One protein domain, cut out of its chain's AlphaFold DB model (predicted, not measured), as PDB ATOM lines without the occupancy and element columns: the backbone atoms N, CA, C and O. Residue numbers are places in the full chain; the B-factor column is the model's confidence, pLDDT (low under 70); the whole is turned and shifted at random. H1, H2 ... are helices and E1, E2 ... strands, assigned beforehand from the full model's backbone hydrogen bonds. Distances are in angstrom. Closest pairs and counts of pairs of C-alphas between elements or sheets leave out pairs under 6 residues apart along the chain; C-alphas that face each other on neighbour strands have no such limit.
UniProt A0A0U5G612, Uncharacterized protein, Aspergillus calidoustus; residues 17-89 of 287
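AT A GLANCE: This is residues 17 to 89 of the 287 residues of an uncharacterized protein of Aspergillus calidoustus (UniProt A0A0U5G612). A small antiparallel sheet of three strands has the long strand E2 between E1 and the short E3, and the helix H1 packs on it only by its first residues, 75 to 79, running away from it with the rest. A long loop, residues 60 to 74, leads from E3 to H1, and its residues 63 to 68 stick out free. The printed part has 73 residues with three named strands and one named helix, in the order E1, E2, E3, H1; the sheet's order is E1, E2, E3. The class is mixed, helices and strands, with 32 residues, under half, in named elements. The whole is only just compact, close to loose, with a radius of gyration of the C-alphas of 13.4 A, and spans 42 by 35 by 20 A.

HOW THE PARTS SIT: Residues 17 to 18 pair, antiparallel, with residues 24 to 25 of E1, residues 24 to 29. E1 and E2, residues 39 to 46, form a hairpin at 124 degrees between their directions, with N 44 and O 26 2.8 A apart, within hydrogen-bond range. Residues 44 to 46 of E2 pair, antiparallel, with residues 50 to 51. E2 and E3, residues 57 to 59, form a second hairpin at 137 degrees, with N 39 and O 59 2.8 A apart and N 41 and O 57 2.9 A apart, both within hydrogen-bond range. The three strands form a meander, each the antiparallel neighbour of the one before. The pairing is staggered: E2 pairs with E3 over residues 39 to 41 and with E1 over residues 41 to 43. E1 and E3 are edge strands. H1, residues 75 to 89, is on the sheet but only grazes it, with residues 75 to 79; its closest C-alphas to E2 are those of Leu 79 and Tyr 40, 7.7 A apart. In H1, 10 of 11 O i to N i+4 pairs are within hydrogen-bond range.

IN THESE COORDINATES: E1 begins at C-alpha 24, (173.180, 160.139, 186.737), and measures 15.8 A from first to last C-alpha. E2 measures 21.4 A and ends at C-alpha 46, (169.185, 170.915, 192.543). E3 measures 6.5 A. H1 measures 21.4 A and ends at C-alpha 89, (183.167, 189.823, 177.799).

THE WHOLE: The two C-alphas farthest apart are those of Gly 48 and Lys 65, 42.2 A. The printed part has no cut. The links E1 to E2 and E2 to E3 are short, and the link E3 to H1, of 15 residues, is long. The mean pLDDT of the printed part is 80.7; residues 61 to 70 and 88 to 89 of the model are under 70.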
ATOM      1  N   ALA A  17     173.491 163.321 182.059       86.62
ATOM      2  CA  ALA A  17     174.813 162.719 182.009       86.62
ATOM      3  C   ALA A  17     174.805 161.439 182.847       86.62
ATOM      4  O   ALA A  17     174.382 161.481 184.002       86.62
ATOM      5  N   HIS A  18     175.289 160.342 182.268       83.75
ATOM      6  CA  HIS A  18     175.592 159.097 182.970       83.75
ATOM      7  C   HIS A  18     177.111 158.959 183.095       83.75
ATOM      8  O   HIS A  18     177.831 159.264 182.142       83.75
ATOM      9  N   TYR A  19     177.581 158.518 184.258       80.25
ATOM     10  CA  TYR A  19     179.002 158.378 184.582       80.25
ATOM     11  C   TYR A  19     179.378 156.891 184.765       80.25
ATOM     12  O   TYR A  19     178.484 156.059 184.934       80.25
ATOM     13  N   PRO A  20     180.678 156.521 184.736       80.12
ATOM     14  CA  PRO A  20     181.113 155.120 184.834       80.12
ATOM     15  C   PRO A  20     180.765 154.407 186.153       80.12
ATOM     16  O   PRO A  20     180.810 153.185 186.215       80.12
ATOM     17  N   ASP A  21     180.403 155.152 187.199       81.00
ATOM     18  CA  ASP A  21     179.898 154.644 188.484       81.00
ATOM     19  C   ASP A  21     178.376 154.372 188.474       81.00
ATOM     20  O   ASP A  21     177.768 154.166 189.523       81.00
ATOM     21  N   ASN A  22     177.749 154.407 187.290       76.69
ATOM     22  CA  ASN A  22     176.302 154.384 187.057       76.69
ATOM     23  C   ASN A  22     175.517 155.554 187.686       76.69
ATOM     24  O   ASN A  22     174.282 155.558 187.640       76.69
ATOM     25  N   SER A  23     176.186 156.585 188.221       84.75
ATOM     26  CA  SER A  23     175.502 157.796 188.676       84.75
ATOM     27  C   SER A  23     174.940 158.593 187.492       84.75
ATOM     28  O   SER A  23     175.422 158.516 186.357       84.75
ATOM     29  N   ALA A  24     173.881 159.364 187.753       87.44
ATOM     30  CA  ALA A  24     173.180 160.139 186.737       87.44
ATOM     31  C   ALA A  24     172.864 161.559 187.232       87.44
ATOM     32  O   ALA A  24     172.151 161.736 188.223       87.44
ATOM     33  N   LYS A  25     173.344 162.583 186.516       89.38
ATOM     34  CA  LYS A  25     173.057 164.001 186.806       89.38
ATOM     35  C   LYS A  25     172.222 164.616 185.688       89.38
ATOM     36  O   LYS A  25     172.485 164.376 184.512       89.38
ATOM     37  N   LEU A  26     171.253 165.469 186.033       92.25
ATOM     38  CA  LEU A  26     170.730 166.427 185.052       92.25
ATOM     39  C   LEU A  26     171.861 167.356 184.625       92.25
ATOM     40  O   LEU A  26     172.660 167.759 185.468       92.25
ATOM     41  N   VAL A  27     171.881 167.742 183.353       92.25
ATOM     42  CA  VAL A  27     172.847 168.712 182.836       92.25
ATOM     43  C   VAL A  27     172.182 169.821 182.029       92.25
ATOM     44  O   VAL A  27     171.147 169.618 181.395       92.25
ATOM     45  N   SER A  28     172.817 170.991 182.014       90.38
ATOM     46  CA  SER A  28     172.500 172.080 181.084       90.38
ATOM     47  C   SER A  28     173.724 172.441 180.250       90.38
ATOM     48  O   SER A  28     174.859 172.277 180.705       90.38
ATOM     49  N   SER A  29     173.497 172.915 179.024       89.25
ATOM     50  CA  SER A  29     174.580 173.395 178.162       89.25
ATOM     51  C   SER A  29     175.205 174.643 178.778       89.25
ATOM     52  O   SER A  29     174.498 175.577 179.159       89.25
ATOM     53  N   LEU A  30     176.532 174.671 178.852       88.62
ATOM     54  CA  LEU A  30     177.296 175.820 179.337       88.62
ATOM     55  C   LEU A  30     177.265 176.989 178.336       88.62
ATOM     56  O   LEU A  30     177.351 178.148 178.729       88.62
ATOM     57  N   PHE A  31     177.105 176.686 177.044       86.75
ATOM     58  CA  PHE A  31     177.081 177.670 175.961       86.75
ATOM     59  C   PHE A  31     175.875 177.475 175.024       86.75
ATOM     60  O   PHE A  31     175.393 176.348 174.870       86.75
ATOM     61  N   PRO A  32     175.411 178.536 174.337       83.38
ATOM     62  CA  PRO A  32     174.463 178.405 173.236       83.38
ATOM     63  C   PRO A  32     175.146 177.825 171.986       83.38
ATOM     64  O   PRO A  32     176.194 178.312 171.550       83.38
ATOM     65  N   GLY A  33     174.504 176.817 171.387       79.00
ATOM     66  CA  GLY A  33     174.976 176.130 170.180       79.00
ATOM     67  C   GLY A  33     176.146 175.167 170.412       79.00
ATOM     68  O   GLY A  33     176.725 175.089 171.495       79.00
ATOM     69  N   SER A  34     176.503 174.421 169.366       75.94
ATOM     70  CA  SER A  34     177.672 173.540 169.362       75.94
ATOM     71  C   SER A  34     178.983 174.326 169.219       75.94
ATOM     72  O   SER A  34     179.025 175.439 168.687       75.94
ATOM     73  N   ARG A  35     180.086 173.742 169.699       85.00
ATOM     74  CA  ARG A  35     181.464 174.219 169.504       85.00
ATOM     75  C   ARG A  35     182.266 173.186 168.703       85.00
ATOM     76  O   ARG A  35     181.854 172.037 168.575       85.00
ATOM     77  N   LYS A  36     183.454 173.578 168.222       83.38
ATOM     78  CA  LYS A  36     184.377 172.744 167.417       83.38
ATOM     79  C   LYS A  36     184.628 171.336 167.992       83.38
ATOM     80  O   LYS A  36     184.763 170.391 167.225       83.38
ATOM     81  N   HIS A  37     184.699 171.198 169.318       82.50
ATOM     82  CA  HIS A  37     184.996 169.929 169.999       82.50
ATOM     83  C   HIS A  37     183.746 169.237 170.587       82.50
ATOM     84  O   HIS A  37     183.866 168.173 171.186       82.50
ATOM     85  N   GLY A  38     182.545 169.798 170.395       86.69
ATOM     86  CA  GLY A  38     181.284 169.292 170.947       86.69
ATOM     87  C   GLY A  38     180.461 170.381 171.639       86.69
ATOM     88  O   GLY A  38     180.681 171.575 171.436       86.69
ATOM     89  N   SER A  39     179.496 169.976 172.458       88.19
ATOM     90  CA  SER A  39     178.762 170.863 173.371       88.19
ATOM     91  C   SER A  39     179.181 170.550 174.809       88.19
ATOM     92  O   SER A  39     179.253 169.377 175.175       88.19
ATOM     93  N   TYR A  40     179.486 171.580 175.600       89.75
ATOM     94  CA  TYR A  40     179.952 171.447 176.985       89.75
ATOM     95  C   TYR A  40     178.780 171.557 177.957       89.75
ATOM     96  O   TYR A  40     177.926 172.430 177.792       89.75
ATOM     97  N   TYR A  41     178.757 170.703 178.974       91.00
ATOM     98  CA  TYR A  41     177.647 170.566 179.911       91.00
ATOM     99  C   TYR A  41     178.119 170.615 181.358       91.00
ATOM    100  O   TYR A  41     179.125 170.000 181.697       91.00
ATOM    101  N   ARG A  42     177.344 171.288 182.207       92.50
ATOM    102  CA  ARG A  42     177.512 171.317 183.668       92.50
ATOM    103  C   ARG A  42     176.331 170.637 184.352       92.50
ATOM    104  O   ARG A  42     175.199 170.749 183.864       92.50
ATOM    105  N   GLY A  43     176.577 169.939 185.457       91.19
ATOM    106  CA  GLY A  43     175.536 169.264 186.222       91.19
ATOM    107  C   GLY A  43     174.649 170.234 186.992       91.19
ATOM    108  O   GLY A  43     175.028 171.365 187.296       91.19
ATOM    109  N   TRP A  44     173.433 169.787 187.287       92.31
ATOM    110  CA  TRP A  44     172.474 170.499 188.123       92.31
ATOM    111  C   TRP A  44     172.426 169.877 189.517       92.31
ATOM    112  O   TRP A  44     171.964 168.746 189.684       92.31
ATOM    113  N   SER A  45     172.846 170.648 190.516       88.75
ATOM    114  CA  SER A  45     172.936 170.256 191.929       88.75
ATOM    115  C   SER A  45     171.618 170.461 192.696       88.75
ATOM    116  O   SER A  45     171.580 170.401 193.922       88.75
ATOM    117  N   GLY A  46     170.516 170.704 191.978       85.62
ATOM    118  CA  GLY A  46     169.185 170.915 192.543       85.62
ATOM    119  C   GLY A  46     168.858 172.383 192.832       85.62
ATOM    120  O   GLY A  46     169.660 173.290 192.618       85.62
ATOM    121  N   ILE A  47     167.640 172.631 193.322       83.69
ATOM    122  CA  ILE A  47     167.073 173.986 193.457       83.69
ATOM    123  C   ILE A  47     167.899 174.875 194.406       83.69
ATOM    124  O   ILE A  47     168.099 176.047 194.108       83.69
ATOM    125  N   GLY A  48     168.403 174.325 195.517       87.81
ATOM    126  CA  GLY A  48     169.169 175.080 196.520       87.81
ATOM    127  C   GLY A  48     170.639 175.342 196.170       87.81
ATOM    128  O   GLY A  48     171.256 176.198 196.796       87.81
ATOM    129  N   HIS A  49     171.199 174.631 195.185       88.12
ATOM    130  CA  HIS A  49     172.626 174.700 194.831       88.12
ATOM    131  C   HIS A  49     172.881 175.089 193.367       88.12
ATOM    132  O   HIS A  49     174.023 175.318 192.983       88.12
ATOM    133  N   GLY A  50     171.837 175.194 192.540       90.75
ATOM    134  CA  GLY A  50     171.953 175.645 191.156       90.75
ATOM    135  C   GLY A  50     172.680 174.641 190.261       90.75
ATOM    136  O   GLY A  50     172.337 173.459 190.225       90.75
ATOM    137  N   PHE A  51     173.653 175.126 189.493       90.00
ATOM    138  CA  PHE A  51     174.493 174.309 188.618       90.00
ATOM    139  C   PHE A  51     175.931 174.292 189.128       90.00
ATOM    140  O   PHE A  51     176.386 175.267 189.720       90.00
ATOM    141  N   GLU A  52     176.640 173.208 188.831       88.38
ATOM    142  CA  GLU A  52     178.086 173.086 189.017       88.38
ATOM    143  C   GLU A  52     178.822 174.224 188.279       88.38
ATOM    144  O   GLU A  52     178.381 174.681 187.218       88.38
ATOM    145  N   GLU A  53     179.921 174.719 188.852       82.94
ATOM    146  CA  GLU A  53     180.714 175.801 188.245       82.94
ATOM    147  C   GLU A  53     181.499 175.292 187.027       82.94
ATOM    148  O   GLU A  53     181.535 175.943 185.981       82.94
ATOM    149  N   GLU A  54     182.055 174.084 187.140       83.62
ATOM    150  CA  GLU A  54     182.802 173.398 186.087       83.62
ATOM    151  C   GLU A  54     181.888 172.596 185.141       83.62
ATOM    152  O   GLU A  54     180.771 172.195 185.483       83.62
ATOM    153  N   ALA A  55     182.373 172.336 183.922       82.19
ATOM    154  CA  ALA A  55     181.702 171.430 182.994       82.19
ATOM    155  C   ALA A  55     182.135 169.983 183.255       82.19
ATOM    156  O   ALA A  55     183.324 169.677 183.265       82.19
ATOM    157  N   THR A  56     181.166 169.087 183.397       76.50
ATOM    158  CA  THR A  56     181.372 167.683 183.760       76.50
ATOM    159  C   THR A  56     181.255 166.716 182.577       76.50
ATOM    160  O   THR A  56     181.715 165.582 182.682       76.50
ATOM    161  N   VAL A  57     180.701 167.141 181.429       81.06
ATOM    162  CA  VAL A  57     180.584 166.316 180.206       81.06
ATOM    163  C   VAL A  57     180.762 167.143 178.925       81.06
ATOM    164  O   VAL A  57     180.238 168.252 178.806       81.06
ATOM    165  N   VAL A  58     181.420 166.559 177.913       79.00
ATOM    166  CA  VAL A  58     181.371 167.023 176.514       79.00
ATOM    167  C   VAL A  58     180.542 166.044 175.685       79.00
ATOM    168  O   VAL A  58     180.879 164.866 175.601       79.00
ATOM    169  N   ARG A  59     179.484 166.516 175.015       77.19
ATOM    170  CA  ARG A  59     178.779 165.724 173.993       77.19
ATOM    171  C   ARG A  59     179.304 166.094 172.616       77.19
ATOM    172  O   ARG A  59     179.020 167.187 172.117       77.19
ATOM    173  N   HIS A  60     180.014 165.178 171.970       74.00
ATOM    174  CA  HIS A  60     180.200 165.245 170.526       74.00
ATOM    175  C   HIS A  60     178.945 164.694 169.833       74.00
ATOM    176  O   HIS A  60     178.369 163.702 170.278       74.00
ATOM    177  N   PHE A  61     178.508 165.324 168.744       65.25
ATOM    178  CA  PHE A  61     177.514 164.729 167.852       65.25
ATOM    179  C   PHE A  61     178.280 163.972 166.770       65.25
ATOM    180  O   PHE A  61     178.970 164.587 165.957       65.25
ATOM    181  N   ALA A  62     178.236 162.640 166.807       59.00
ATOM    182  CA  ALA A  62     178.822 161.820 165.756       59.00
ATOM    183  C   ALA A  62     178.135 162.115 164.413       59.00
ATOM    184  O   ALA A  62     176.919 162.302 164.355       59.00
ATOM    185  N   ASN A  63     178.913 162.140 163.331       57.66
ATOM    186  CA  ASN A  63     178.339 162.020 161.996       57.66
ATOM    187  C   ASN A  63     177.905 160.557 161.826       57.66
ATOM    188  O   ASN A  63     178.664 159.662 162.193       57.66
ATOM    189  N   SER A  64     176.711 160.297 161.293       55.91
ATOM    190  CA  SER A  64     175.989 159.012 161.408       55.91
ATOM    191  C   SER A  64     176.598 157.816 160.649       55.91
ATOM    192  O   SER A  64     175.934 156.803 160.455       55.91
ATOM    193  N   LYS A  65     177.865 157.925 160.235       58.94
ATOM    194  CA  LYS A  65     178.678 156.878 159.601       58.94
ATOM    195  C   LYS A  65     179.787 156.318 160.506       58.94
ATOM    196  O   LYS A  65     180.436 155.363 160.105       58.94
ATOM    197  N   ILE A  66     180.029 156.910 161.680       57.84
ATOM    198  CA  ILE A  66     181.038 156.446 162.646       57.84
ATOM    199  C   ILE A  66     180.353 156.327 164.017       57.84
ATOM    200  O   ILE A  66     179.978 157.361 164.576       57.84
ATOM    201  N   PRO A  67     180.145 155.109 164.554       54.19
ATOM    202  CA  PRO A  67     179.519 154.914 165.863       54.19
ATOM    203  C   PRO A  67     180.483 155.160 167.037       54.19
ATOM    204  O   PRO A  67     180.024 155.391 168.154       54.19
ATOM    205  N   ASP A  68     181.798 155.127 166.796       58.12
ATOM    206  CA  ASP A  68     182.809 155.168 167.853       58.12
ATOM    207  C   ASP A  68     182.894 156.511 168.583       58.12
ATOM    208  O   ASP A  68     183.027 157.591 167.996       58.12
ATOM    209  N   VAL A  69     182.918 156.425 169.913       62.91
ATOM    210  CA  VAL A  69     183.143 157.559 170.813       62.91
ATOM    211  C   VAL A  69     184.647 157.827 170.911       62.91
ATOM    212  O   VAL A  69     185.311 157.442 171.872       62.91
ATOM    213  N   THR A  70     185.213 158.483 169.894       67.81
ATOM    214  CA  THR A  70     186.639 158.846 169.891       67.81
ATOM    215  C   THR A  70     186.960 159.823 171.027       67.81
ATOM    216  O   THR A  70     186.442 160.943 171.056       67.81
ATOM    217  N   TYR A  71     187.858 159.434 171.936       71.25
ATOM    218  CA  TYR A  71     188.410 160.341 172.943       71.25
ATOM    219  C   TYR A  71     189.195 161.486 172.277       71.25
ATOM    220  O   TYR A  71     189.918 161.270 171.306       71.25
ATOM    221  N   ARG A  72     189.044 162.713 172.794       77.12
ATOM    222  CA  ARG A  72     189.706 163.926 172.279       77.12
ATOM    223  C   ARG A  72     190.239 164.778 173.434       77.12
ATOM    224  O   ARG A  72     189.461 165.542 174.014       77.12
ATOM    225  N   PRO A  73     191.532 164.666 173.795       81.56
ATOM    226  CA  PRO A  73     192.093 165.376 174.946       81.56
ATOM    227  C   PRO A  73     192.082 166.904 174.777       81.56
ATOM    228  O   PRO A  73     192.089 167.630 175.766       81.56
ATOM    229  N   GLU A  74     191.997 167.417 173.546       85.69
ATOM    230  CA  GLU A  74     192.002 168.854 173.244       85.69
ATOM    231  C   GLU A  74     190.696 169.557 173.648       85.69
ATOM    232  O   GLU A  74     190.642 170.788 173.675       85.69
ATOM    233  N   ALA A  75     189.633 168.805 173.954       85.19
ATOM    234  CA  ALA A  75     188.339 169.371 174.326       85.19
ATOM    235  C   ALA A  75     188.394 170.167 175.644       85.19
ATOM    236  O   ALA A  75     187.753 171.212 175.749       85.19
ATOM    237  N   TRP A  76     189.180 169.727 176.631       87.44
ATOM    238  CA  TRP A  76     189.260 170.407 177.929       87.44
ATOM    239  C   TRP A  76     190.119 171.690 177.900       87.44
ATOM    240  O   TRP A  76     189.612 172.728 178.325       87.44
ATOM    241  N   PRO A  77     191.320 171.725 177.280       88.81
ATOM    242  CA  PRO A  77     192.027 172.987 177.028       88.81
ATOM    243  C   PRO A  77     191.201 173.981 176.191       88.81
ATOM    244  O   PRO A  77     191.186 175.183 176.466       88.81
ATOM    245  N   ALA A  78     190.437 173.490 175.204       87.50
ATOM    246  CA  ALA A  78     189.536 174.331 174.416       87.50
ATOM    247  C   ALA A  78     188.353 174.892 175.233       87.50
ATOM    248  O   ALA A  78     187.835 175.958 174.890       87.50
ATOM    249  N   LEU A  79     187.920 174.217 176.304       87.62
ATOM    250  CA  LEU A  79     186.943 174.752 177.255       87.62
ATOM    251  C   LEU A  79     187.539 175.897 178.081       87.62
ATOM    252  O   LEU A  79     186.898 176.943 178.193       87.62
ATOM    253  N   GLU A  80     188.752 175.741 178.618       88.31
ATOM    254  CA  GLU A  80     189.417 176.814 179.368       88.31
ATOM    255  C   GLU A  80     189.539 178.097 178.538       88.31
ATOM    256  O   GLU A  80     189.229 179.186 179.020       88.31
ATOM    257  N   GLU A  81     189.962 177.978 177.276       88.69
ATOM    258  CA  GLU A  81     190.017 179.110 176.350       88.69
ATOM    259  C   GLU A  81     188.650 179.780 176.160       88.69
ATOM    260  O   GLU A  81     188.580 181.004 176.044       88.69
ATOM    261  N   LEU A  82     187.564 179.002 176.097       87.06
ATOM    262  CA  LEU A  82     186.211 179.532 175.933       87.06
ATOM    263  C   LEU A  82     185.711 180.242 177.196       87.06
ATOM    264  O   LEU A  82     185.095 181.295 177.062       87.06
ATOM    265  N   LEU A  83     186.011 179.716 178.387       87.12
ATOM    266  CA  LEU A  83     185.702 180.356 179.671       87.12
ATOM    267  C   LEU A  83     186.442 181.695 179.807       87.12
ATOM    268  O   LEU A  83     185.807 182.740 179.943       87.12
ATOM    269  N   LYS A  84     187.769 181.689 179.610       87.25
ATOM    270  CA  LYS A  84     188.620 182.894 179.619       87.25
ATOM    271  C   LYS A  84     188.097 183.967 178.642       87.25
ATOM    272  O   LYS A  84     188.054 185.150 178.973       87.25
ATOM    273  N   LYS A  85     187.622 183.566 177.454       83.31
ATOM    274  CA  LYS A  85     187.022 184.465 176.440       83.31
ATOM    275  C   LYS A  85     185.597 184.940 176.762       83.31
ATOM    276  O   LYS A  85     185.148 185.903 176.138       83.31
ATOM    277  N   ASP A  86     184.881 184.287 177.673       76.38
ATOM    278  CA  ASP A  86     183.539 184.690 178.110       76.38
ATOM    279  C   ASP A  86     183.612 185.668 179.293       76.38
ATOM    280  O   ASP A  86     182.937 186.698 179.294       76.38
ATOM    281  N   ASP A  87     184.516 185.440 180.246       73.25
ATOM    282  CA  ASP A  87     184.716 186.345 181.386       73.25
ATOM    283  C   ASP A  87     185.310 187.696 180.961       73.25
ATOM    284  O   ASP A  87     184.856 188.747 181.421       73.25
ATOM    285  N   HIS A  88     186.204 187.711 179.964       61.66
ATOM    286  CA  HIS A  88     186.640 188.955 179.319       61.66
ATOM    287  C   HIS A  88     185.501 189.741 178.635       61.66
ATOM    288  O   HIS A  88     185.650 190.944 178.427       61.66
ATOM    289  N   LYS A  89     184.358 189.115 178.310       61.12
ATOM    290  CA  LYS A  89     183.167 189.823 177.799       61.12
ATOM    291  C   LYS A  89     182.279 190.352 178.920       61.12
ATOM    292  O   LYS A  89     181.768 191.460 178.795       61.12
TER     293      LYS A  89